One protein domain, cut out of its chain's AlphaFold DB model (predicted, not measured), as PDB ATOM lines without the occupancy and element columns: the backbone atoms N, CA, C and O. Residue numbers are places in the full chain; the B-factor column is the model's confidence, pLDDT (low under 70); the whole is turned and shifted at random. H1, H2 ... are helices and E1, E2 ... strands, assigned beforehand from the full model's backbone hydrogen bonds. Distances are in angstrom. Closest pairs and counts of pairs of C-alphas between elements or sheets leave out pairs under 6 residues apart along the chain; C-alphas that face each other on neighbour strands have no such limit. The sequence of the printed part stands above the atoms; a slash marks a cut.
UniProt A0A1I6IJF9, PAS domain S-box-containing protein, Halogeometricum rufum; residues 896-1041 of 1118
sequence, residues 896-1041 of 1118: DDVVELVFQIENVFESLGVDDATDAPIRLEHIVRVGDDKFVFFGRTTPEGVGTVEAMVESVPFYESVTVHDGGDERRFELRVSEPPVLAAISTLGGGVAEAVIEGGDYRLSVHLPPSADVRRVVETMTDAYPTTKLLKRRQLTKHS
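AT A GLANCE: This is residues 896 to 1041 of the 1118 residues of the protein "PAS domain S-box-containing protein" of Halogeometricum rufum (UniProt A0A1I6IJF9). One twisted antiparallel sheet of eight strands makes a wall in two halves, E4 E5 E3 E2 and E6 E7 E1 E8, joined where the first residues of E2 pair with E6. Helices H2, H3 and H4 cover one face, H2 over the first half and H4 over the second, with H3 beside H4. The printed part has 146 residues, with four named helices and eight named strands that follow each other along the chain as E1 H1 E2 E3 H2 E4 E5 H3 E6 E7 H4 E8; the class is mixed, helices and strands. It is compact, with a radius of gyration of the C-alphas of 15.1 A and spans of 41 by 31 by 29 A.

IN THESE COORDINATES: E1, residues 897 to 905, starts with C-alpha 897 at (15.346, -4.612, -28.013) and is 26.0 A long. H1 is residues 908 to 911. E2, residues 922 to 931, 24.7 A, bends by 63 degrees at residue 925. E3 is residues 934 to 941, 22.3 A, and H2 residues 946 to 955, 14.6 A. E4 is residues 959 to 965, E5 residues 971 to 978, 22.9 A, and H3 residues 981 to 988. E6 is residues 992 to 999, 21.0 A, and E7 residues 1002 to 1009, 22.6 A. H4 is residues 1015 to 1025, 15.5 A. E8, residues 1029 to 1038, 26.0 A, ends with C-alpha 1038 at (16.071, -2.808, -23.870).

HOW THE PARTS SIT: The sheet runs E4 E5 E3 E2 E6 E7 E1 E8, with E4 and E8 as edge strands. N 898 and O 1037 of E1 and E8 are 2.9 A apart, N 901 and O 1007 of E1 and E7 2.9 A, and N 994 and O 1006 of the hairpin E6 and E7 2.8 A. E2 and E6 have N 922 and O 998 at 2.9 A; the hairpin E2 and E3 has N 928 and O 936 at 2.9 A. E5 and E3 have N 937 and O 975 at 2.8 A; the hairpin E4 and E5 has N 963 and O 974 at 2.8 A. H2, H3 and H4 on one face make two layers, helices over a sheet. E3, H2, E4 and E7, H4, E8 are split strand-helix-strand units, strands running the same way with another between them, with right-handed crossovers. The closest C-alphas of H2 and E4 are those of Val 953 and Tyr 959, 5.0 A. H4 lies over E1 at a height over the sheet of 8.9 A, along the strands at 20 degrees on the local plane. H3 and H4 touch, the C-alphas of Val 982 and Met 1022 being closest at 6.0 A, at a shallow tilt of 22 degrees, opposite ways. H1 only grazes the sheet. In H3 and H4 every O i to N i+4 pair is within hydrogen-bond range, in H2 4 of 6; H1 is too short for one.

THE WHOLE: The C-alphas farthest apart are those of Asp 896 and Asp 916, 43.9 A. The printed part has no cut; the link H1 to E2 is short and the others are tight. Mean pLDDT of the printed part is 79.0; 22 residues are under 70, among them 966 to 969 and 1037 to 1041.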
ATOM      1  N   ASP A 896      18.613  -6.982 -28.992       51.53
ATOM      2  CA  ASP A 896      18.427  -6.821 -27.534       51.53
ATOM      3  C   ASP A 896      17.184  -6.002 -27.149       51.53
ATOM      4  O   ASP A 896      16.828  -5.904 -25.966       51.53
ATOM      5  N   ASP A 897      16.547  -5.411 -28.152       58.91
ATOM      6  CA  ASP A 897      15.346  -4.612 -28.013       58.91
ATOM      7  C   ASP A 897      14.107  -5.453 -28.301       58.91
ATOM      8  O   ASP A 897      14.077  -6.240 -29.241       58.91
ATOM      9  N   VAL A 898      13.065  -5.252 -27.502       72.19
ATOM     10  CA  VAL A 898      11.746  -5.869 -27.673       72.19
ATOM     11  C   VAL A 898      10.703  -4.762 -27.626       72.19
ATOM     12  O   VAL A 898      10.784  -3.849 -26.802       72.19
ATOM     13  N   VAL A 899       9.695  -4.823 -28.489       78.25
ATOM     14  CA  VAL A 899       8.537  -3.930 -28.428       78.25
ATOM     15  C   VAL A 899       7.489  -4.563 -27.521       78.25
ATOM     16  O   VAL A 899       6.929  -5.610 -27.833       78.25
ATOM     17  N   GLU A 900       7.218  -3.927 -26.382       84.62
ATOM     18  CA  GLU A 900       6.130  -4.309 -25.484       84.62
ATOM     19  C   GLU A 900       4.843  -3.581 -25.874       84.62
ATOM     20  O   GLU A 900       4.799  -2.342 -25.904       84.62
ATOM     21  N   LEU A 901       3.793  -4.362 -26.120       88.81
ATOM     22  CA  LEU A 901       2.420  -3.911 -26.316       88.81
ATOM     23  C   LEU A 901       1.564  -4.385 -25.142       88.81
ATOM     24  O   LEU A 901       1.542  -5.573 -24.838       88.81
ATOM     25  N   VAL A 902       0.838  -3.474 -24.495       89.00
ATOM     26  CA  VAL A 902      -0.124  -3.821 -23.439       89.00
ATOM     27  C   VAL A 902      -1.524  -3.485 -23.919       89.00
ATOM     28  O   VAL A 902      -1.836  -2.316 -24.148       89.00
ATOM     29  N   PHE A 903      -2.360  -4.505 -24.037       90.50
ATOM     30  CA  PHE A 903      -3.763  -4.421 -24.412       90.50
ATOM     31  C   PHE A 903      -4.653  -4.570 -23.171       90.50
ATOM     32  O   PHE A 903      -4.319  -5.310 -22.245       90.50
ATOM     33  N   GLN A 904      -5.786  -3.872 -23.157       91.19
ATOM     34  CA  GLN A 904      -6.881  -4.076 -22.208       91.19
ATOM     35  C   GLN A 904      -8.174  -4.286 -22.984       91.19
ATOM     36  O   GLN A 904      -8.520  -3.470 -23.833       91.19
ATOM     37  N   ILE A 905      -8.880  -5.361 -22.670       89.62
ATOM     38  CA  ILE A 905     -10.194  -5.695 -23.205       89.62
ATOM     39  C   ILE A 905     -11.180  -5.511 -22.055       89.62
ATOM     40  O   ILE A 905     -11.092  -6.205 -21.040       89.62
ATOM     41  N   GLU A 906     -12.063  -4.524 -22.189       85.31
ATOM     42  CA  GLU A 906     -13.045  -4.186 -21.155       85.31
ATOM     43  C   GLU A 906     -14.171  -5.227 -21.134       85.31
ATOM     44  O   GLU A 906     -14.709  -5.562 -22.193       85.31
ATOM     45  N   ASN A 907     -14.527  -5.722 -19.941       82.69
ATOM     46  CA  ASN A 907     -15.567  -6.744 -19.737       82.69
ATOM     47  C   ASN A 907     -15.459  -7.922 -20.726       82.69
ATOM     48  O   ASN A 907     -16.382  -8.222 -21.491       82.69
ATOM     49  N   VAL A 908     -14.315  -8.611 -20.711       81.56
ATOM     50  CA  VAL A 908     -14.011  -9.723 -21.623       81.56
ATOM     51  C   VAL A 908     -15.091 -10.810 -21.588       81.56
ATOM     52  O   VAL A 908     -15.412 -11.383 -22.623       81.56
ATOM     53  N   PHE A 909     -15.709 -11.048 -20.427       81.44
ATOM     54  CA  PHE A 909     -16.770 -12.041 -20.255       81.44
ATOM     55  C   PHE A 909     -18.034 -11.719 -21.056       81.44
ATOM     56  O   PHE A 909     -18.618 -12.621 -21.650       81.44
ATOM     57  N   GLU A 910     -18.421 -10.443 -21.133       76.62
ATOM     58  CA  GLU A 910     -19.562  -9.998 -21.944       76.62
ATOM     59  C   GLU A 910     -19.250 -10.156 -23.439       76.62
ATOM     60  O   GLU A 910     -20.085 -10.627 -24.208       76.62
ATOM     61  N   SER A 911     -18.011  -9.844 -23.836       72.75
ATOM     62  CA  SER A 911     -17.541  -9.998 -25.220       72.75
ATOM     63  C   SER A 911     -17.444 -11.466 -25.656       72.75
ATOM     64  O   SER A 911     -17.619 -11.772 -26.832       72.75
ATOM     65  N   LEU A 912     -17.181 -12.371 -24.710       73.88
ATOM     66  CA  LEU A 912     -17.072 -13.815 -24.926       73.88
ATOM     67  C   LEU A 912     -18.385 -14.576 -24.677       73.88
ATOM     68  O   LEU A 912     -18.408 -15.790 -24.848       73.88
ATOM     69  N   GLY A 913     -19.471 -13.903 -24.273       73.38
ATOM     70  CA  GLY A 913     -20.763 -14.550 -24.008       73.38
ATOM     71  C   GLY A 913     -20.745 -15.530 -22.828       73.38
ATOM     72  O   GLY A 913     -21.383 -16.580 -22.889       73.38
ATOM     73  N   VAL A 914     -19.981 -15.223 -21.777       79.69
ATOM     74  CA  VAL A 914     -19.902 -16.032 -20.550       79.69
ATOM     75  C   VAL A 914     -20.903 -15.494 -19.523       79.69
ATOM     76  O   VAL A 914     -20.678 -14.438 -18.928       79.69
ATOM     77  N   ASP A 915     -22.003 -16.221 -19.307       67.00
ATOM     78  CA  ASP A 915     -23.003 -15.915 -18.275       67.00
ATOM     79  C   ASP A 915     -22.494 -16.332 -16.870       67.00
ATOM     80  O   ASP A 915     -21.757 -17.307 -16.732       67.00
ATOM     81  N   ASP A 916     -22.878 -15.602 -15.811       65.62
ATOM     82  CA  ASP A 916     -22.510 -15.871 -14.399       65.62
ATOM     83  C   ASP A 916     -20.990 -15.852 -14.069       65.62
ATOM     84  O   ASP A 916     -20.511 -16.564 -13.180       65.62
ATOM     85  N   ALA A 917     -20.206 -14.994 -14.735       70.88
ATOM     86  CA  ALA A 917     -18.792 -14.786 -14.407       70.88
ATOM     87  C   ALA A 917     -18.588 -14.160 -13.009       70.88
ATOM     88  O   ALA A 917     -19.299 -13.239 -12.601       70.88
ATOM     89  N   THR A 918     -17.588 -14.648 -12.270       74.94
ATOM     90  CA  THR A 918     -17.191 -14.090 -10.968       74.94
ATOM     91  C   THR A 918     -16.096 -13.035 -11.136       74.94
ATOM     92  O   THR A 918     -15.308 -13.093 -12.077       74.94
ATOM     93  N   ASP A 919     -15.976 -12.108 -10.179       75.75
ATOM     94  CA  ASP A 919     -14.873 -11.128 -10.127       75.75
ATOM     95  C   ASP A 919     -13.533 -11.744  -9.670       75.75
ATOM     96  O   ASP A 919     -12.568 -11.028  -9.385       75.75
ATOM     97  N   ALA A 920     -13.460 -13.072  -9.554       81.38
ATOM     98  CA  ALA A 920     -12.254 -13.765  -9.136       81.38
ATOM     99  C   ALA A 920     -11.119 -13.560 -10.161       81.38
ATOM    100  O   ALA A 920     -11.353 -13.659 -11.367       81.38
ATOM    101  N   PRO A 921      -9.879 -13.302  -9.709       83.50
ATOM    102  CA  PRO A 921      -8.754 -13.114 -10.612       83.50
ATOM    103  C   PRO A 921      -8.395 -14.430 -11.312       83.50
ATOM    104  O   PRO A 921      -8.161 -15.444 -10.650       83.50
ATOM    105  N   ILE A 922      -8.283 -14.393 -12.641       88.69
ATOM    106  CA  ILE A 922      -7.788 -15.504 -13.460       88.69
ATOM    107  C   ILE A 922      -6.459 -15.065 -14.067       88.69
ATOM    108  O   ILE A 922      -6.402 -14.112 -14.845       88.69
ATOM    109  N   ARG A 923      -5.373 -15.749 -13.703       86.62
ATOM    110  CA  ARG A 923      -4.032 -15.474 -14.231       86.62
ATOM    111  C   ARG A 923      -3.593 -16.604 -15.140       86.62
ATOM    112  O   ARG A 923      -3.600 -17.757 -14.720       86.62
ATOM    113  N   LEU A 924      -3.189 -16.265 -16.356       83.75
ATOM    114  CA  LEU A 924      -2.537 -17.179 -17.284       83.75
ATOM    115  C   LEU A 924      -1.030 -16.964 -17.130       83.75
ATOM    116  O   LEU A 924      -0.504 -15.905 -17.466       83.75
ATOM    117  N   GLU A 925      -0.358 -17.949 -16.541       78.69
ATOM    118  CA  GLU A 925       1.057 -17.860 -16.179       78.69
ATOM    119  C   GLU A 925       1.946 -18.259 -17.360       78.69
ATOM    120  O   GLU A 925       2.954 -17.605 -17.616       78.69
ATOM    121  N   HIS A 926       1.569 -19.311 -18.098       78.00
ATOM    122  CA  HIS A 926       2.391 -19.864 -19.175       78.00
ATOM    123  C   HIS A 926       1.557 -20.408 -20.335       78.00
ATOM    124  O   HIS A 926       0.456 -20.919 -20.136       78.00
ATOM    125  N   ILE A 927       2.108 -20.326 -21.547       79.44
ATOM    126  CA  ILE A 927       1.498 -20.837 -22.778       79.44
ATOM    127  C   ILE A 927       2.511 -21.758 -23.448       79.44
ATOM    128  O   ILE A 927       3.629 -21.339 -23.732       79.44
ATOM    129  N   VAL A 928       2.115 -23.000 -23.707       78.00
ATOM    130  CA  VAL A 928       2.952 -23.995 -24.380       78.00
ATOM    131  C   VAL A 928       2.303 -24.380 -25.705       78.00
ATOM    132  O   VAL A 928       1.123 -24.724 -25.748       78.00
ATOM    133  N   ARG A 929       3.074 -24.344 -26.796       75.50
ATOM    134  CA  ARG A 929       2.633 -24.827 -28.112       75.50
ATOM    135  C   ARG A 929       2.887 -26.330 -28.214       75.50
ATOM    136  O   ARG A 929       4.009 -26.792 -28.008       75.50
ATOM    137  N   VAL A 930       1.836 -27.087 -28.519       74.94
ATOM    138  CA  VAL A 930       1.849 -28.563 -28.553       74.94
ATOM    139  C   VAL A 930       1.703 -29.102 -29.988       74.94
ATOM    140  O   VAL A 930       2.021 -30.260 -30.250       74.94
ATOM    141  N   GLY A 931       1.315 -28.254 -30.945       68.50
ATOM    142  CA  GLY A 931       1.270 -28.551 -32.382       68.50
ATOM    143  C   GLY A 931       1.157 -27.278 -33.224       68.50
ATOM    144  O   GLY A 931       1.259 -26.178 -32.677       68.50
ATOM    145  N   ASP A 932       0.926 -27.416 -34.533       63.00
ATOM    146  CA  ASP A 932       0.921 -26.273 -35.458       63.00
ATOM    147  C   ASP A 932      -0.125 -25.213 -35.070       63.00
ATOM    148  O   ASP A 932       0.232 -24.042 -35.002       63.00
ATOM    149  N   ASP A 933      -1.311 -25.620 -34.604       69.75
ATOM    150  CA  ASP A 933      -2.378 -24.699 -34.165       69.75
ATOM    151  C   ASP A 933      -2.951 -25.026 -32.775       69.75
ATOM    152  O   ASP A 933      -4.077 -24.651 -32.447       69.75
ATOM    153  N   LYS A 934      -2.199 -25.752 -31.937       80.75
ATOM    154  CA  LYS A 934      -2.654 -26.192 -30.605       80.75
ATOM    155  C   LYS A 934      -1.796 -25.639 -29.480       80.75
ATOM    156  O   LYS A 934      -0.573 -25.805 -29.473       80.75
ATOM    157  N   PHE A 935      -2.464 -25.060 -28.491       82.88
ATOM    158  CA  PHE A 935      -1.867 -24.397 -27.341       82.88
ATOM    159  C   PHE A 935      -2.441 -24.949 -26.040       82.88
ATOM    160  O   PHE A 935      -3.619 -25.290 -25.948       82.88
ATOM    161  N   VAL A 936      -1.596 -25.004 -25.018       83.38
ATOM    162  CA  VAL A 936      -1.979 -25.350 -23.654       83.38
ATOM    163  C   VAL A 936      -1.594 -24.188 -22.755       83.38
ATOM    164  O   VAL A 936      -0.424 -23.812 -22.671       83.38
ATOM    165  N   PHE A 937      -2.589 -23.605 -22.099       84.50
ATOM    166  CA  PHE A 937      -2.403 -22.533 -21.137       84.50
ATOM    167  C   PHE A 937      -2.385 -23.100 -19.727       84.50
ATOM    168  O   PHE A 937      -3.291 -23.833 -19.332       84.50
ATOM    169  N   PHE A 938      -1.396 -22.693 -18.948       84.25
ATOM    170  CA  PHE A 938      -1.316 -22.972 -17.524       84.25
ATOM    171  C   PHE A 938      -1.645 -21.706 -16.755       84.25
ATOM    172  O   PHE A 938      -1.045 -20.651 -16.987       84.25
ATOM    173  N   GLY A 939      -2.598 -21.805 -15.838       85.56
ATOM    174  CA  GLY A 939      -3.056 -20.662 -15.072       85.56
ATOM    175  C   GLY A 939      -3.438 -20.993 -13.642       85.56
ATOM    176  O   GLY A 939      -3.469 -22.151 -13.215       85.56
ATOM    177  N   ARG A 940      -3.729 -19.933 -12.891       86.75
ATOM    178  CA  ARG A 940      -4.233 -19.996 -11.523       86.75
ATOM    179  C   ARG A 940      -5.476 -19.151 -11.364       86.75
ATOM    180  O   ARG A 940      -5.607 -18.082 -11.959       86.75
ATOM    181  N   THR A 941      -6.376 -19.643 -10.530       88.06
ATOM    182  CA  THR A 941      -7.594 -18.945 -10.133       88.06
ATOM    183  C   THR A 941      -7.958 -19.309  -8.695       88.06
ATOM    184  O   THR A 941      -7.427 -20.267  -8.127       88.06
ATOM    185  N   THR A 942      -8.840 -18.547  -8.059       86.56
ATOM    186  CA  THR A 942      -9.373 -18.912  -6.737       86.56
ATOM    187  C   THR A 942     -10.420 -20.028  -6.876       86.56
ATOM    188  O   THR A 942     -10.936 -20.256  -7.972       86.56
ATOM    189  N   PRO A 943     -10.801 -20.731  -5.791       82.50
ATOM    190  CA  PRO A 943     -11.883 -21.720  -5.848       82.50
ATOM    191  C   PRO A 943     -13.206 -21.170  -6.405       82.50
ATOM    192  O   PRO A 943     -13.961 -21.914  -7.019       82.50
ATOM    193  N   GLU A 944     -13.472 -19.876  -6.208       81.38
ATOM    194  CA  GLU A 944     -14.654 -19.177  -6.728       81.38
ATOM    195  C   GLU A 944     -14.561 -18.935  -8.244       81.38
ATOM    196  O   GLU A 944     -15.573 -19.010  -8.935       81.38
ATOM    197  N   GLY A 945     -13.351 -18.722  -8.776       83.12
ATOM    198  CA  GLY A 945     -13.113 -18.469 -10.199       83.12
ATOM    199  C   GLY A 945     -13.026 -19.716 -11.080       83.12
ATOM    200  O   GLY A 945     -13.019 -19.585 -12.302       83.12
ATOM    201  N   VAL A 946     -12.995 -20.924 -10.501       84.19
ATOM    202  CA  VAL A 946     -12.983 -22.185 -11.272       84.19
ATOM    203  C   VAL A 946     -14.207 -22.300 -12.175       84.19
ATOM    204  O   VAL A 946     -14.052 -22.568 -13.363       84.19
ATOM    205  N   GLY A 947     -15.401 -22.018 -11.642       83.06
ATOM    206  CA  GLY A 947     -16.636 -22.089 -12.426       83.06
ATOM    207  C   GLY A 947     -16.641 -21.112 -13.604       83.06
ATOM    208  O   GLY A 947     -17.203 -21.404 -14.651       83.06
ATOM    209  N   THR A 948     -15.945 -19.978 -13.472       84.50
ATOM    210  CA  THR A 948     -15.783 -19.010 -14.561       84.50
ATOM    211  C   THR A 948     -14.848 -19.532 -15.658       84.50
ATOM    212  O   THR A 948     -15.151 -19.348 -16.831       84.50
ATOM    213  N   VAL A 949     -13.749 -20.218 -15.316       85.25
ATOM    214  CA  VAL A 949     -12.858 -20.843 -16.317       85.25
ATOM    215  C   VAL A 949     -13.558 -22.006 -17.032       85.25
ATOM    216  O   VAL A 949     -13.421 -22.143 -18.243       85.25
ATOM    217  N   GLU A 950     -14.340 -22.814 -16.313       85.31
ATOM    218  CA  GLU A 950     -15.153 -23.883 -16.909       85.31
ATOM    219  C   GLU A 950     -16.199 -23.318 -17.882       85.31
ATOM    220  O   GLU A 950     -16.301 -23.795 -19.012       85.31
ATOM    221  N   ALA A 951     -16.895 -22.241 -17.505       83.50
ATOM    222  CA  ALA A 951     -17.862 -21.568 -18.373       83.50
ATOM    223  C   ALA A 951     -17.220 -20.956 -19.634       83.50
ATOM    224  O   ALA A 951     -17.837 -20.946 -20.697       83.50
ATOM    225  N   MET A 952     -15.961 -20.496 -19.566       84.44
ATOM    226  CA  MET A 952     -15.248 -20.031 -20.764       84.44
ATOM    227  C   MET A 952     -15.084 -21.137 -21.813       84.44
ATOM    228  O   MET A 952     -15.132 -20.835 -23.000       84.44
ATOM    229  N   VAL A 953     -14.885 -22.398 -21.415       85.56
ATOM    230  CA  VAL A 953     -14.752 -23.511 -22.374       85.56
ATOM    231  C   VAL A 953     -16.061 -23.747 -23.130       85.56
ATOM    232  O   VAL A 953     -16.038 -24.106 -24.301       85.56
ATOM    233  N   GLU A 954     -17.206 -23.512 -22.488       81.00
ATOM    234  CA  GLU A 954     -18.516 -23.672 -23.127       81.00
ATOM    235  C   GLU A 954     -18.849 -22.520 -24.091       81.00
ATOM    236  O   GLU A 954     -19.506 -22.748 -25.110       81.00
ATOM    237  N   SER A 955     -18.390 -21.299 -23.793       80.94
ATOM    238  CA  SER A 955     -18.726 -20.099 -24.575       80.94
ATOM    239  C   SER A 955     -17.684 -19.707 -25.632       80.94
ATOM    240  O   SER A 955     -18.040 -19.059 -26.617       80.94
ATOM    241  N   VAL A 956     -16.406 -20.070 -25.464       82.00
ATOM    242  CA  VAL A 956     -15.312 -19.648 -26.357       82.00
ATOM    243  C   VAL A 956     -15.012 -20.737 -27.400       82.00
ATOM    244  O   VAL A 956     -14.499 -21.791 -27.035       82.00
ATOM    245  N   PRO A 957     -15.237 -20.499 -28.710       80.00
ATOM    246  CA  PRO A 957     -15.183 -21.551 -29.736       80.00
ATOM    247  C   PRO A 957     -13.836 -22.266 -29.894       80.00
ATOM    248  O   PRO A 957     -13.801 -23.409 -30.339       80.00
ATOM    249  N   PHE A 958     -12.735 -21.590 -29.569       83.50
ATOM    250  CA  PHE A 958     -11.379 -22.133 -29.678       83.50
ATOM    251  C   PHE A 958     -10.880 -22.786 -28.380       83.50
ATOM    252  O   PHE A 958      -9.759 -23.286 -28.356       83.50
ATOM    253  N   TYR A 959     -11.664 -22.792 -27.296       87.44
ATOM    254  CA  TYR A 959     -11.310 -23.487 -26.055       87.44
ATOM    255  C   TYR A 959     -11.850 -24.923 -26.104       87.44
ATOM    256  O   TYR A 959     -13.050 -25.143 -26.203       87.44
ATOM    257  N   GLU A 960     -10.962 -25.915 -26.046       85.62
ATOM    258  CA  GLU A 960     -11.330 -27.327 -26.208       85.62
ATOM    259  C   GLU A 960     -11.730 -27.981 -24.876       85.62
ATOM    260  O   GLU A 960     -12.685 -28.752 -24.806       85.62
ATOM    261  N   SER A 961     -10.948 -27.750 -23.818       86.81
ATOM    262  CA  SER A 961     -11.152 -28.377 -22.504       86.81
ATOM    263  C   SER A 961     -10.350 -27.672 -21.415       86.81
ATOM    264  O   SER A 961      -9.296 -27.099 -21.694       86.81
ATOM    265  N   VAL A 962     -10.821 -27.757 -20.168       89.25
ATOM    266  CA  VAL A 962     -10.070 -27.337 -18.980       89.25
ATOM    267  C   VAL A 962      -9.910 -28.504 -18.009       89.25
ATOM    268  O   VAL A 962     -10.854 -29.249 -17.755       89.25
ATOM    269  N   THR A 963      -8.713 -28.653 -17.448       85.06
ATOM    270  CA  THR A 963      -8.420 -29.570 -16.342       85.06
ATOM    271  C   THR A 963      -7.995 -28.755 -15.133       85.06
ATOM    272  O   THR A 963      -7.078 -27.945 -15.223       85.06
ATOM    273  N   VAL A 964      -8.653 -28.945 -13.991       84.31
ATOM    274  CA  VAL A 964      -8.354 -28.206 -12.756       84.31
ATOM    275  C   VAL A 964      -7.700 -29.141 -11.749       84.31
ATOM    276  O   VAL A 964      -8.202 -30.229 -11.470       84.31
ATOM    277  N   HIS A 965      -6.585 -28.702 -11.174       79.62
ATOM    278  CA  HIS A 965      -5.807 -29.455 -10.201       79.62
ATOM    279  C   HIS A 965      -5.994 -28.889  -8.784       79.62
ATOM    280  O   HIS A 965      -5.972 -27.673  -8.558       79.62
ATOM    281  N   ASP A 966      -6.142 -29.789  -7.806       68.94
ATOM    282  CA  ASP A 966      -6.262 -29.460  -6.383       68.94
ATOM    283  C   ASP A 966      -4.935 -28.872  -5.853       68.94
ATOM    284  O   ASP A 966      -3.961 -29.579  -5.598       68.94
ATOM    285  N   GLY A 967      -4.903 -27.550  -5.671       58.50
ATOM    286  CA  GLY A 967      -3.889 -26.805  -4.916       58.50
ATOM    287  C   GLY A 967      -4.561 -26.028  -3.780       58.50
ATOM    288  O   GLY A 967      -5.761 -25.790  -3.862       58.50
ATOM    289  N   GLY A 968      -3.822 -25.697  -2.713       65.94
ATOM    290  CA  GLY A 968      -4.327 -25.124  -1.448       65.94
ATOM    291  C   GLY A 968      -5.290 -23.926  -1.569       65.94
ATOM    292  O   GLY A 968      -6.485 -24.123  -1.759       65.94
ATOM    293  N   ASP A 969      -4.803 -22.695  -1.382       66.94
ATOM    294  CA  ASP A 969      -5.643 -21.477  -1.413       66.94
ATOM    295  C   ASP A 969      -5.927 -20.971  -2.853       66.94
ATOM    296  O   ASP A 969      -6.832 -20.166  -3.065       66.94
ATOM    297  N   GLU A 970      -5.193 -21.481  -3.850       78.06
ATOM    298  CA  GLU A 970      -5.377 -21.224  -5.286       78.06
ATOM    299  C   GLU A 970      -5.463 -22.548  -6.060       78.06
ATOM    300  O   GLU A 970      -4.767 -23.523  -5.754       78.06
ATOM    301  N   ARG A 971      -6.311 -22.575  -7.090       83.56
ATOM    302  CA  ARG A 971      -6.502 -23.696  -8.013       83.56
ATOM    303  C   ARG A 971      -5.658 -23.483  -9.261       83.56
ATOM    304  O   ARG A 971      -5.733 -22.424  -9.879       83.56
ATOM    305  N   ARG A 972      -4.874 -24.495  -9.637       84.88
ATOM    306  CA  ARG A 972      -4.171 -24.528 -10.927       84.88
ATOM    307  C   ARG A 972      -5.089 -25.119 -11.981       84.88
ATOM    308  O   ARG A 972      -5.807 -26.068 -11.679       84.88
ATOM    309  N   PHE A 973      -5.039 -24.596 -13.193       87.25
ATOM    310  CA  PHE A 973      -5.771 -25.163 -14.315       87.25
ATOM    311  C   PHE A 973      -4.906 -25.237 -15.573       87.25
ATOM    312  O   PHE A 973      -4.011 -24.418 -15.780       87.25
ATOM    313  N   GLU A 974      -5.205 -26.236 -16.392       87.81
ATOM    314  CA  GLU A 974      -4.699 -26.446 -17.741       87.81
ATOM    315  C   GLU A 974      -5.856 -26.221 -18.716       87.81
ATOM    316  O   GLU A 974      -6.872 -26.906 -18.622       87.81
ATOM    317  N   LEU A 975      -5.718 -25.280 -19.644       87.00
ATOM    318  CA  LEU A 975      -6.726 -24.966 -20.655       87.00
ATOM    319  C   LEU A 975      -6.169 -25.271 -22.049       87.00
ATOM    320  O   LEU A 975      -5.176 -24.675 -22.467       87.00
ATOM    321  N   ARG A 976      -6.816 -26.184 -22.776       86.19
ATOM    322  CA  ARG A 976      -6.452 -26.539 -24.153       86.19
ATOM    323  C   ARG A 976      -7.183 -25.666 -25.148       86.19
ATOM    324  O   ARG A 976      -8.388 -25.452 -25.020       86.19
ATOM    325  N   VAL A 977      -6.447 -25.189 -26.141       85.56
ATOM    326  CA  VAL A 977      -6.920 -24.188 -27.090       85.56
ATOM    327  C   VAL A 977      -6.444 -24.529 -28.497       85.56
ATOM    328  O   VAL A 977      -5.270 -24.842 -28.698       85.56
ATOM    329  N   SER A 978      -7.343 -24.440 -29.472       83.31
ATOM    330  CA  SER A 978      -7.084 -24.715 -30.889       83.31
ATOM    331  C   SER A 978      -7.382 -23.489 -31.744       83.31
ATOM    332  O   SER A 978      -8.464 -22.927 -31.627       83.31
ATOM    333  N   GLU A 979      -6.450 -23.093 -32.610       78.62
ATOM    334  CA  GLU A 979      -6.583 -21.949 -33.530       78.62
ATOM    335  C   GLU A 979      -6.920 -20.586 -32.861       78.62
ATOM    336  O   GLU A 979      -7.792 -19.858 -33.337       78.62
ATOM    337  N   PRO A 980      -6.252 -20.168 -31.764       79.06
ATOM    338  CA  PRO A 980      -6.471 -18.843 -31.185       79.06
ATOM    339  C   PRO A 980      -5.930 -17.738 -32.123       79.06
ATOM    340  O   PRO A 980      -4.708 -17.611 -32.260       79.06
ATOM    341  N   PRO A 981      -6.784 -16.878 -32.718       75.56
ATOM    342  CA  PRO A 981      -6.393 -15.984 -33.818       75.56
ATOM    343  C   PRO A 981      -5.313 -14.969 -33.421       75.56
ATOM    344  O   PRO A 981      -4.375 -14.706 -34.171       75.56
ATOM    345  N   VAL A 982      -5.394 -14.442 -32.198       81.25
ATOM    346  CA  VAL A 982      -4.429 -13.469 -31.670       81.25
ATOM    347  C   VAL A 982      -3.075 -14.115 -31.366       81.25
ATOM    348  O   VAL A 982      -2.036 -13.534 -31.665       81.25
ATOM    349  N   LEU A 983      -3.058 -15.318 -30.787       76.00
ATOM    350  CA  LEU A 983      -1.800 -15.988 -30.442       76.00
ATOM    351  C   LEU A 983      -1.094 -16.569 -31.658       76.00
ATOM    352  O   LEU A 983       0.134 -16.535 -31.696       76.00
ATOM    353  N   ALA A 984      -1.847 -17.050 -32.649       74.62
ATOM    354  CA  ALA A 984      -1.287 -17.457 -33.928       74.62
ATOM    355  C   ALA A 984      -0.562 -16.272 -34.586       74.62
ATOM    356  O   ALA A 984       0.623 -16.376 -34.881       74.62
ATOM    357  N   ALA A 985      -1.214 -15.105 -34.685       76.62
ATOM    358  CA  ALA A 985      -0.606 -13.901 -35.255       76.62
ATOM    359  C   ALA A 985       0.643 -13.424 -34.490       76.62
ATOM    360  O   ALA A 985       1.646 -13.065 -35.106       76.62
ATOM    361  N   ILE A 986       0.611 -13.450 -33.152       77.38
ATOM    362  CA  ILE A 986       1.772 -13.103 -32.318       77.38
ATOM    363  C   ILE A 986       2.915 -14.101 -32.542       77.38
ATOM    364  O   ILE A 986       4.060 -13.684 -32.716       77.38
ATOM    365  N   SER A 987       2.615 -15.402 -32.584       69.12
ATOM    366  CA  SER A 987       3.614 -16.452 -32.789       69.12
ATOM    367  C   SER A 987       4.245 -16.396 -34.183       69.12
ATOM    368  O   SER A 987       5.451 -16.608 -34.289       69.12
ATOM    369  N   THR A 988       3.477 -16.101 -35.240       69.25
ATOM    370  CA  THR A 988       3.992 -15.949 -36.616       69.25
ATOM    371  C   THR A 988       5.003 -14.811 -36.716       69.25
ATOM    372  O   THR A 988       5.979 -14.902 -37.453       69.25
ATOM    373  N   LEU A 989       4.814 -13.754 -35.924       71.00
ATOM    374  CA  LEU A 989       5.715 -12.604 -35.863       71.00
ATOM    375  C   LEU A 989       6.877 -12.794 -34.871       71.00
ATOM    376  O   LEU A 989       7.565 -11.830 -34.536       71.00
ATOM    377  N   GLY A 990       7.089 -14.015 -34.366       60.50
ATOM    378  CA  GLY A 990       8.150 -14.320 -33.402       60.50
ATOM    379  C   GLY A 990       7.953 -13.657 -32.035       60.50
ATOM    380  O   GLY A 990       8.912 -13.502 -31.280       60.50
ATOM    381  N   GLY A 991       6.728 -13.229 -31.726       71.00
ATOM    382  CA  GLY A 991       6.358 -12.638 -30.449       71.00
ATOM    383  C   GLY A 991       5.956 -13.663 -29.398       71.00
ATOM    384  O   GLY A 991       5.601 -14.801 -29.699       71.00
ATOM    385  N   GLY A 992       5.959 -13.231 -28.140       75.50
ATOM    386  CA  GLY A 992       5.487 -14.012 -27.002       75.50
ATOM    387  C   GLY A 992       4.522 -13.221 -26.129       75.50
ATOM    388  O   GLY A 992       4.580 -11.992 -26.056       75.50
ATOM    389  N   VAL A 993       3.638 -13.929 -25.432       78.81
ATOM    390  CA  VAL A 993       2.831 -13.333 -24.362       78.81
ATOM    391  C   VAL A 993       3.675 -13.270 -23.098       78.81
ATOM    392  O   VAL A 993       4.149 -14.294 -22.614       78.81
ATOM    393  N   ALA A 994       3.866 -12.064 -22.572       74.31
ATOM    394  CA  ALA A 994       4.615 -11.834 -21.344       74.31
ATOM    395  C   ALA A 994       3.743 -12.020 -20.096       74.31
ATOM    396  O   ALA A 994       4.213 -12.530 -19.084       74.31
ATOM    397  N   GLU A 995       2.484 -11.587 -20.156       80.56
ATOM    398  CA  GLU A 995       1.542 -11.677 -19.040       80.56
ATOM    399  C   GLU A 995       0.103 -11.592 -19.558       80.56
ATOM    400  O   GLU A 995      -0.189 -10.791 -20.448       80.56
ATOM    401  N   ALA A 996      -0.801 -12.386 -18.985       85.88
ATOM    402  CA  ALA A 996      -2.220 -12.385 -19.315       85.88
ATOM    403  C   ALA A 996      -3.056 -12.543 -18.032       85.88
ATOM    404  O   ALA A 996      -2.992 -13.570 -17.353       85.88
ATOM    405  N   VAL A 997      -3.825 -11.513 -17.671       86.81
ATOM    406  CA  VAL A 997      -4.563 -11.454 -16.396       86.81
ATOM    407  C   VAL A 997      -5.972 -10.925 -16.619       86.81
ATOM    408  O   VAL A 997      -6.149  -9.890 -17.258       86.81
ATOM    409  N   ILE A 998      -6.961 -11.610 -16.052       87.62
ATOM    410  CA  ILE A 998      -8.355 -11.168 -15.992       87.62
ATOM    411  C   ILE A 998      -8.673 -10.807 -14.542       87.62
ATOM    412  O   ILE A 998      -8.584 -11.657 -13.656       87.62
ATOM    413  N   GLU A 999      -9.032  -9.549 -14.292       84.06
ATOM    414  CA  GLU A 999      -9.386  -9.032 -12.964       84.06
ATOM    415  C   GLU A 999     -10.637  -8.149 -13.074       84.06
ATOM    416  O   GLU A 999     -10.645  -7.180 -13.831       84.06
ATOM    417  N   GLY A1000     -11.699  -8.478 -12.325       77.12
ATOM    418  CA  GLY A1000     -12.954  -7.707 -12.334       77.12
ATOM    419  C   GLY A1000     -13.611  -7.601 -13.715       77.12
ATOM    420  O   GLY A1000     -14.164  -6.558 -14.050       77.12
ATOM    421  N   GLY A1001     -13.466  -8.637 -14.545       77.62
ATOM    422  CA  GLY A1001     -13.982  -8.676 -15.915       77.62
ATOM    423  C   GLY A1001     -13.071  -8.071 -16.983       77.62
ATOM    424  O   GLY A1001     -13.259  -8.375 -18.159       77.62
ATOM    425  N   ASP A1002     -12.053  -7.296 -16.616       85.69
ATOM    426  CA  ASP A1002     -11.125  -6.705 -17.578       85.69
ATOM    427  C   ASP A1002      -9.953  -7.642 -17.857       85.69
ATOM    428  O   ASP A1002      -9.243  -8.066 -16.940       85.69
ATOM    429  N   TYR A1003      -9.709  -7.921 -19.136       87.81
ATOM    430  CA  TYR A1003      -8.589  -8.747 -19.571       87.81
ATOM    431  C   TYR A1003      -7.419  -7.881 -20.023       87.81
ATOM    432  O   TYR A1003      -7.531  -7.097 -20.963       87.81
ATOM    433  N   ARG A1004      -6.276  -8.025 -19.355       89.06
ATOM    434  CA  ARG A1004      -5.031  -7.342 -19.694       89.06
ATOM    435  C   ARG A1004      -4.047  -8.337 -20.295       89.06
ATOM    436  O   ARG A1004      -3.670  -9.298 -19.626       89.06
ATOM    437  N   LEU A1005      -3.601  -8.065 -21.520       87.75
ATOM    438  CA  LEU A1005      -2.591  -8.857 -22.219       87.75
ATOM    439  C   LEU A1005      -1.341  -8.016 -22.482       87.75
ATOM    440  O   LEU A1005      -1.420  -6.964 -23.112       87.75
ATOM    441  N   SER A1006      -0.186  -8.503 -22.047       85.81
ATOM    442  CA  SER A1006       1.126  -7.958 -22.383       85.81
ATOM    443  C   SER A1006       1.814  -8.860 -23.406       85.81
ATOM    444  O   SER A1006       1.976 -10.058 -23.172       85.81
ATOM    445  N   VAL A1007       2.220  -8.286 -24.535       84.88
ATOM    446  CA  VAL A1007       2.854  -8.983 -25.659       84.88
ATOM    447  C   VAL A1007       4.221  -8.373 -25.925       84.88
ATOM    448  O   VAL A1007       4.374  -7.152 -25.962       84.88
ATOM    449  N   HIS A1008       5.211  -9.229 -26.126       83.69
ATOM    450  CA  HIS A1008       6.578  -8.879 -26.484       83.69
ATOM    451  C   HIS A1008       6.836  -9.300 -27.926       83.69
ATOM    452  O   HIS A1008       6.679 -10.470 -28.259       83.69
ATOM    453  N   LEU A1009       7.216  -8.347 -28.775       76.94
ATOM    454  CA  LEU A1009       7.497  -8.562 -30.194       76.94
ATOM    455  C   LEU A1009       8.940  -8.160 -30.532       76.94
ATOM    456  O   LEU A1009       9.457  -7.213 -29.929       76.94
ATOM    457  N   PRO A1010       9.576  -8.808 -31.521       69.31
ATOM    458  CA  PRO A1010      10.804  -8.297 -32.120       69.31
ATOM    459  C   PRO A1010      10.620  -6.859 -32.645       69.31
ATOM    460  O   PRO A1010       9.519  -6.510 -33.078       69.31
ATOM    461  N   PRO A1011      11.658  -6.001 -32.661       67.31
ATOM    462  CA  PRO A1011      11.533  -4.620 -33.141       67.31
ATOM    463  C   PRO A1011      11.152  -4.509 -34.616       67.31
ATOM    464  O   PRO A1011      10.536  -3.521 -35.007       67.31
ATOM    465  N   SER A1012      11.504  -5.521 -35.409       58.66
ATOM    466  CA  SER A1012      11.158  -5.652 -36.825       58.66
ATOM    467  C   SER A1012       9.739  -6.174 -37.069       58.66
ATOM    468  O   SER A1012       9.280  -6.158 -38.205       58.66
ATOM    469  N   ALA A1013       9.029  -6.643 -36.037       71.19
ATOM    470  CA  ALA A1013       7.694  -7.195 -36.213       71.19
ATOM    471  C   ALA A1013       6.674  -6.105 -36.572       71.19
ATOM    472  O   ALA A1013       6.658  -5.019 -35.980       71.19
ATOM    473  N   ASP A1014       5.762  -6.426 -37.491       74.44
ATOM    474  CA  ASP A1014       4.675  -5.528 -37.867       74.44
ATOM    475  C   ASP A1014       3.646  -5.394 -36.731       74.44
ATOM    476  O   ASP A1014       2.681  -6.151 -36.591       74.44
ATOM    477  N   VAL A1015       3.860  -4.371 -35.903       79.25
ATOM    478  CA  VAL A1015       2.976  -3.995 -34.797       79.25
ATOM    479  C   VAL A1015       1.553  -3.697 -35.282       79.25
ATOM    480  O   VAL A1015       0.611  -3.928 -34.522       79.25
ATOM    481  N   ARG A1016       1.368  -3.176 -36.508       78.81
ATOM    482  CA  ARG A1016       0.028  -2.825 -37.010       78.81
ATOM    483  C   ARG A1016      -0.817  -4.077 -37.170       78.81
ATOM    484  O   ARG A1016      -1.911  -4.119 -36.617       78.81
ATOM    485  N   ARG A1017      -0.256  -5.120 -37.783       78.38
ATOM    486  CA  ARG A1017      -0.926  -6.412 -37.975       78.38
ATOM    487  C   ARG A1017      -1.411  -7.031 -36.659       78.38
ATOM    488  O   ARG A1017      -2.524  -7.551 -36.597       78.38
ATOM    489  N   VAL A1018      -0.619  -6.938 -35.584       81.25
ATOM    490  CA  VAL A1018      -1.016  -7.438 -34.247       81.25
ATOM    491  C   VAL A1018      -2.151  -6.612 -33.648       81.25
ATOM    492  O   VAL A1018      -3.082  -7.176 -33.077       81.25
ATOM    493  N   VAL A1019      -2.093  -5.283 -33.772       83.75
ATOM    494  CA  VAL A1019      -3.143  -4.383 -33.267       83.75
ATOM    495  C   VAL A1019      -4.456  -4.580 -34.031       83.75
ATOM    496  O   VAL A1019      -5.514  -4.610 -33.403       83.75
ATOM    497  N   GLU A1020      -4.395  -4.752 -35.352       83.44
ATOM    498  CA  GLU A1020      -5.555  -5.044 -36.206       83.44
ATOM    499  C   GLU A1020      -6.181  -6.386 -35.828       83.44
ATOM    500  O   GLU A1020      -7.346  -6.419 -35.444       83.44
ATOM    501  N   THR A1021      -5.379  -7.456 -35.765       85.00
ATOM    502  CA  THR A1021      -5.856  -8.791 -35.356       85.00
ATOM    503  C   THR A1021      -6.505  -8.761 -33.967       85.00
ATOM    504  O   THR A1021      -7.533  -9.396 -33.737       85.00
ATOM    505  N   MET A1022      -5.930  -8.000 -33.029       84.06
ATOM    506  CA  MET A1022      -6.494  -7.810 -31.691       84.06
ATOM    507  C   MET A1022      -7.839  -7.087 -31.696       84.06
ATOM    508  O   MET A1022      -8.748  -7.467 -30.961       84.06
ATOM    509  N   THR A1023      -7.962  -6.042 -32.508       84.12
ATOM    510  CA  THR A1023      -9.186  -5.240 -32.600       84.12
ATOM    511  C   THR A1023     -10.299  -6.019 -33.302       84.12
ATOM    512  O   THR A1023     -11.452  -5.939 -32.884       84.12
ATOM    513  N   ASP A1024      -9.947  -6.819 -34.310       83.00
ATOM    514  CA  ASP A1024     -10.877  -7.681 -35.038       83.00
ATOM    515  C   ASP A1024     -11.387  -8.833 -34.165       83.00
ATOM    516  O   ASP A1024     -12.584  -9.125 -34.156       83.00
ATOM    517  N   ALA A1025     -10.497  -9.467 -33.392       79.81
ATOM    518  CA  ALA A1025     -10.869 -10.549 -32.483       79.81
ATOM    519  C   ALA A1025     -11.660 -10.045 -31.263       79.81
ATOM    520  O   ALA A1025     -12.572 -10.725 -30.793       79.81
ATOM    521  N   TYR A1026     -11.325  -8.855 -30.755       82.81
ATOM    522  CA  TYR A1026     -11.925  -8.266 -29.559       82.81
ATOM    523  C   TYR A1026     -12.231  -6.772 -29.790       82.81
ATOM    524  O   TYR A1026     -11.380  -5.915 -29.529       82.81
ATOM    525  N   PRO A1027     -13.461  -6.417 -30.210       81.06
ATOM    526  CA  PRO A1027     -13.814  -5.036 -30.563       81.06
ATOM    527  C   PRO A1027     -13.694  -4.011 -29.422       81.06
ATOM    528  O   PRO A1027     -13.589  -2.813 -29.674       81.06
ATOM    529  N   THR A1028     -13.716  -4.455 -28.160       82.19
ATOM    530  CA  THR A1028     -13.556  -3.604 -26.965       82.19
ATOM    531  C   THR A1028     -12.090  -3.396 -26.557       82.19
ATOM    532  O   THR A1028     -11.819  -2.826 -25.497       82.19
ATOM    533  N   THR A1029     -11.131  -3.826 -27.385       87.50
ATOM    534  CA  THR A1029      -9.695  -3.694 -27.108       87.50
ATOM    535  C   THR A1029      -9.225  -2.242 -27.110       87.50
ATOM    536  O   THR A1029      -9.503  -1.461 -28.018       87.50
ATOM    537  N   LYS A1030      -8.401  -1.895 -26.118       86.06
ATOM    538  CA  LYS A1030      -7.617  -0.659 -26.054       86.06
ATOM    539  C   LYS A1030      -6.137  -0.993 -25.921       86.06
ATOM    540  O   LYS A1030      -5.732  -1.709 -25.009       86.06
ATOM    541  N   LEU A1031      -5.306  -0.420 -26.790       89.44
ATOM    542  CA  LEU A1031      -3.854  -0.438 -26.614       89.44
ATOM    543  C   LEU A1031      -3.472   0.588 -25.536       89.44
ATOM    544  O   LEU A1031      -3.493   1.794 -25.774       89.44
ATOM    545  N   LEU A1032      -3.132   0.113 -24.340       86.50
ATOM    546  CA  LEU A1032      -2.746   0.955 -23.206       86.50
ATOM    547  C   LEU A1032      -1.317   1.478 -23.318       86.50
ATOM    548  O   LEU A1032      -1.007   2.571 -22.837       86.50
ATOM    549  N   LYS A1033      -0.416   0.667 -23.879       81.62
ATOM    550  CA  LYS A1033       1.017   0.959 -23.867       81.62
ATOM    551  C   LYS A1033       1.710   0.353 -25.075       81.62
ATOM    552  O   LYS A1033       1.501  -0.813 -25.378       81.62
ATOM    553  N   ARG A1034       2.584   1.141 -25.700       87.12
ATOM    554  CA  ARG A1034       3.588   0.696 -26.670       87.12
ATOM    555  C   ARG A1034       4.925   1.291 -26.255       87.12
ATOM    556  O   ARG A1034       5.036   2.512 -26.156       87.12
ATOM    557  N   ARG A1035       5.930   0.458 -25.994       77.69
ATOM    558  CA  ARG A1035       7.295   0.935 -25.728       77.69
ATOM    559  C   ARG A1035       8.333  -0.066 -26.205       77.69
ATOM    560  O   ARG A1035       8.141  -1.266 -26.060       77.69
ATOM    561  N   GLN A1036       9.441   0.447 -26.716       72.88
ATOM    562  CA  GLN A1036      10.642  -0.342 -26.942       72.88
ATOM    563  C   GLN A1036      11.365  -0.490 -25.601       72.88
ATOM    564  O   GLN A1036      11.572   0.490 -24.879       72.88
ATOM    565  N   LEU A1037      11.651  -1.727 -25.224       64.75
ATOM    566  CA  LEU A1037      12.361  -2.095 -24.014       64.75
ATOM    567  C   LEU A1037      13.690  -2.720 -24.407       64.75
ATOM    568  O   LEU A1037      13.713  -3.774 -25.034       64.75
ATOM    569  N   THR A1038      14.782  -2.122 -23.953       55.00
ATOM    570  CA  THR A1038      16.071  -2.808 -23.870       55.00
ATOM    571  C   THR A1038      16.046  -3.643 -22.589       55.00
ATOM    572  O   THR A1038      15.954  -3.096 -21.482       55.00
ATOM    573  N   LYS A1039      16.041  -4.976 -22.698       54.44
ATOM    574  CA  LYS A1039      15.925  -5.864 -21.523       54.44
ATOM    575  C   LYS A1039      17.167  -5.753 -20.619       54.44
ATOM    576  O   LYS A1039      18.192  -6.390 -20.853       54.44
ATOM    577  N   HIS A1040      17.073  -5.010 -19.516       41.50
ATOM    578  CA  HIS A1040      18.064  -5.034 -18.429       41.50
ATOM    579  C   HIS A1040      17.834  -6.223 -17.471       41.50
ATOM    580  O   HIS A1040      17.513  -6.027 -16.304       41.50
ATOM    581  N   SER A1041      18.005  -7.464 -17.937       44.09
ATOM    582  CA  SER A1041      18.055  -8.660 -17.063       44.09
ATOM    583  C   SER A1041      18.676  -9.871 -17.774       44.09
ATOM    584  O   SER A1041      18.061 -10.920 -17.927       44.09
TER     585      SER A1041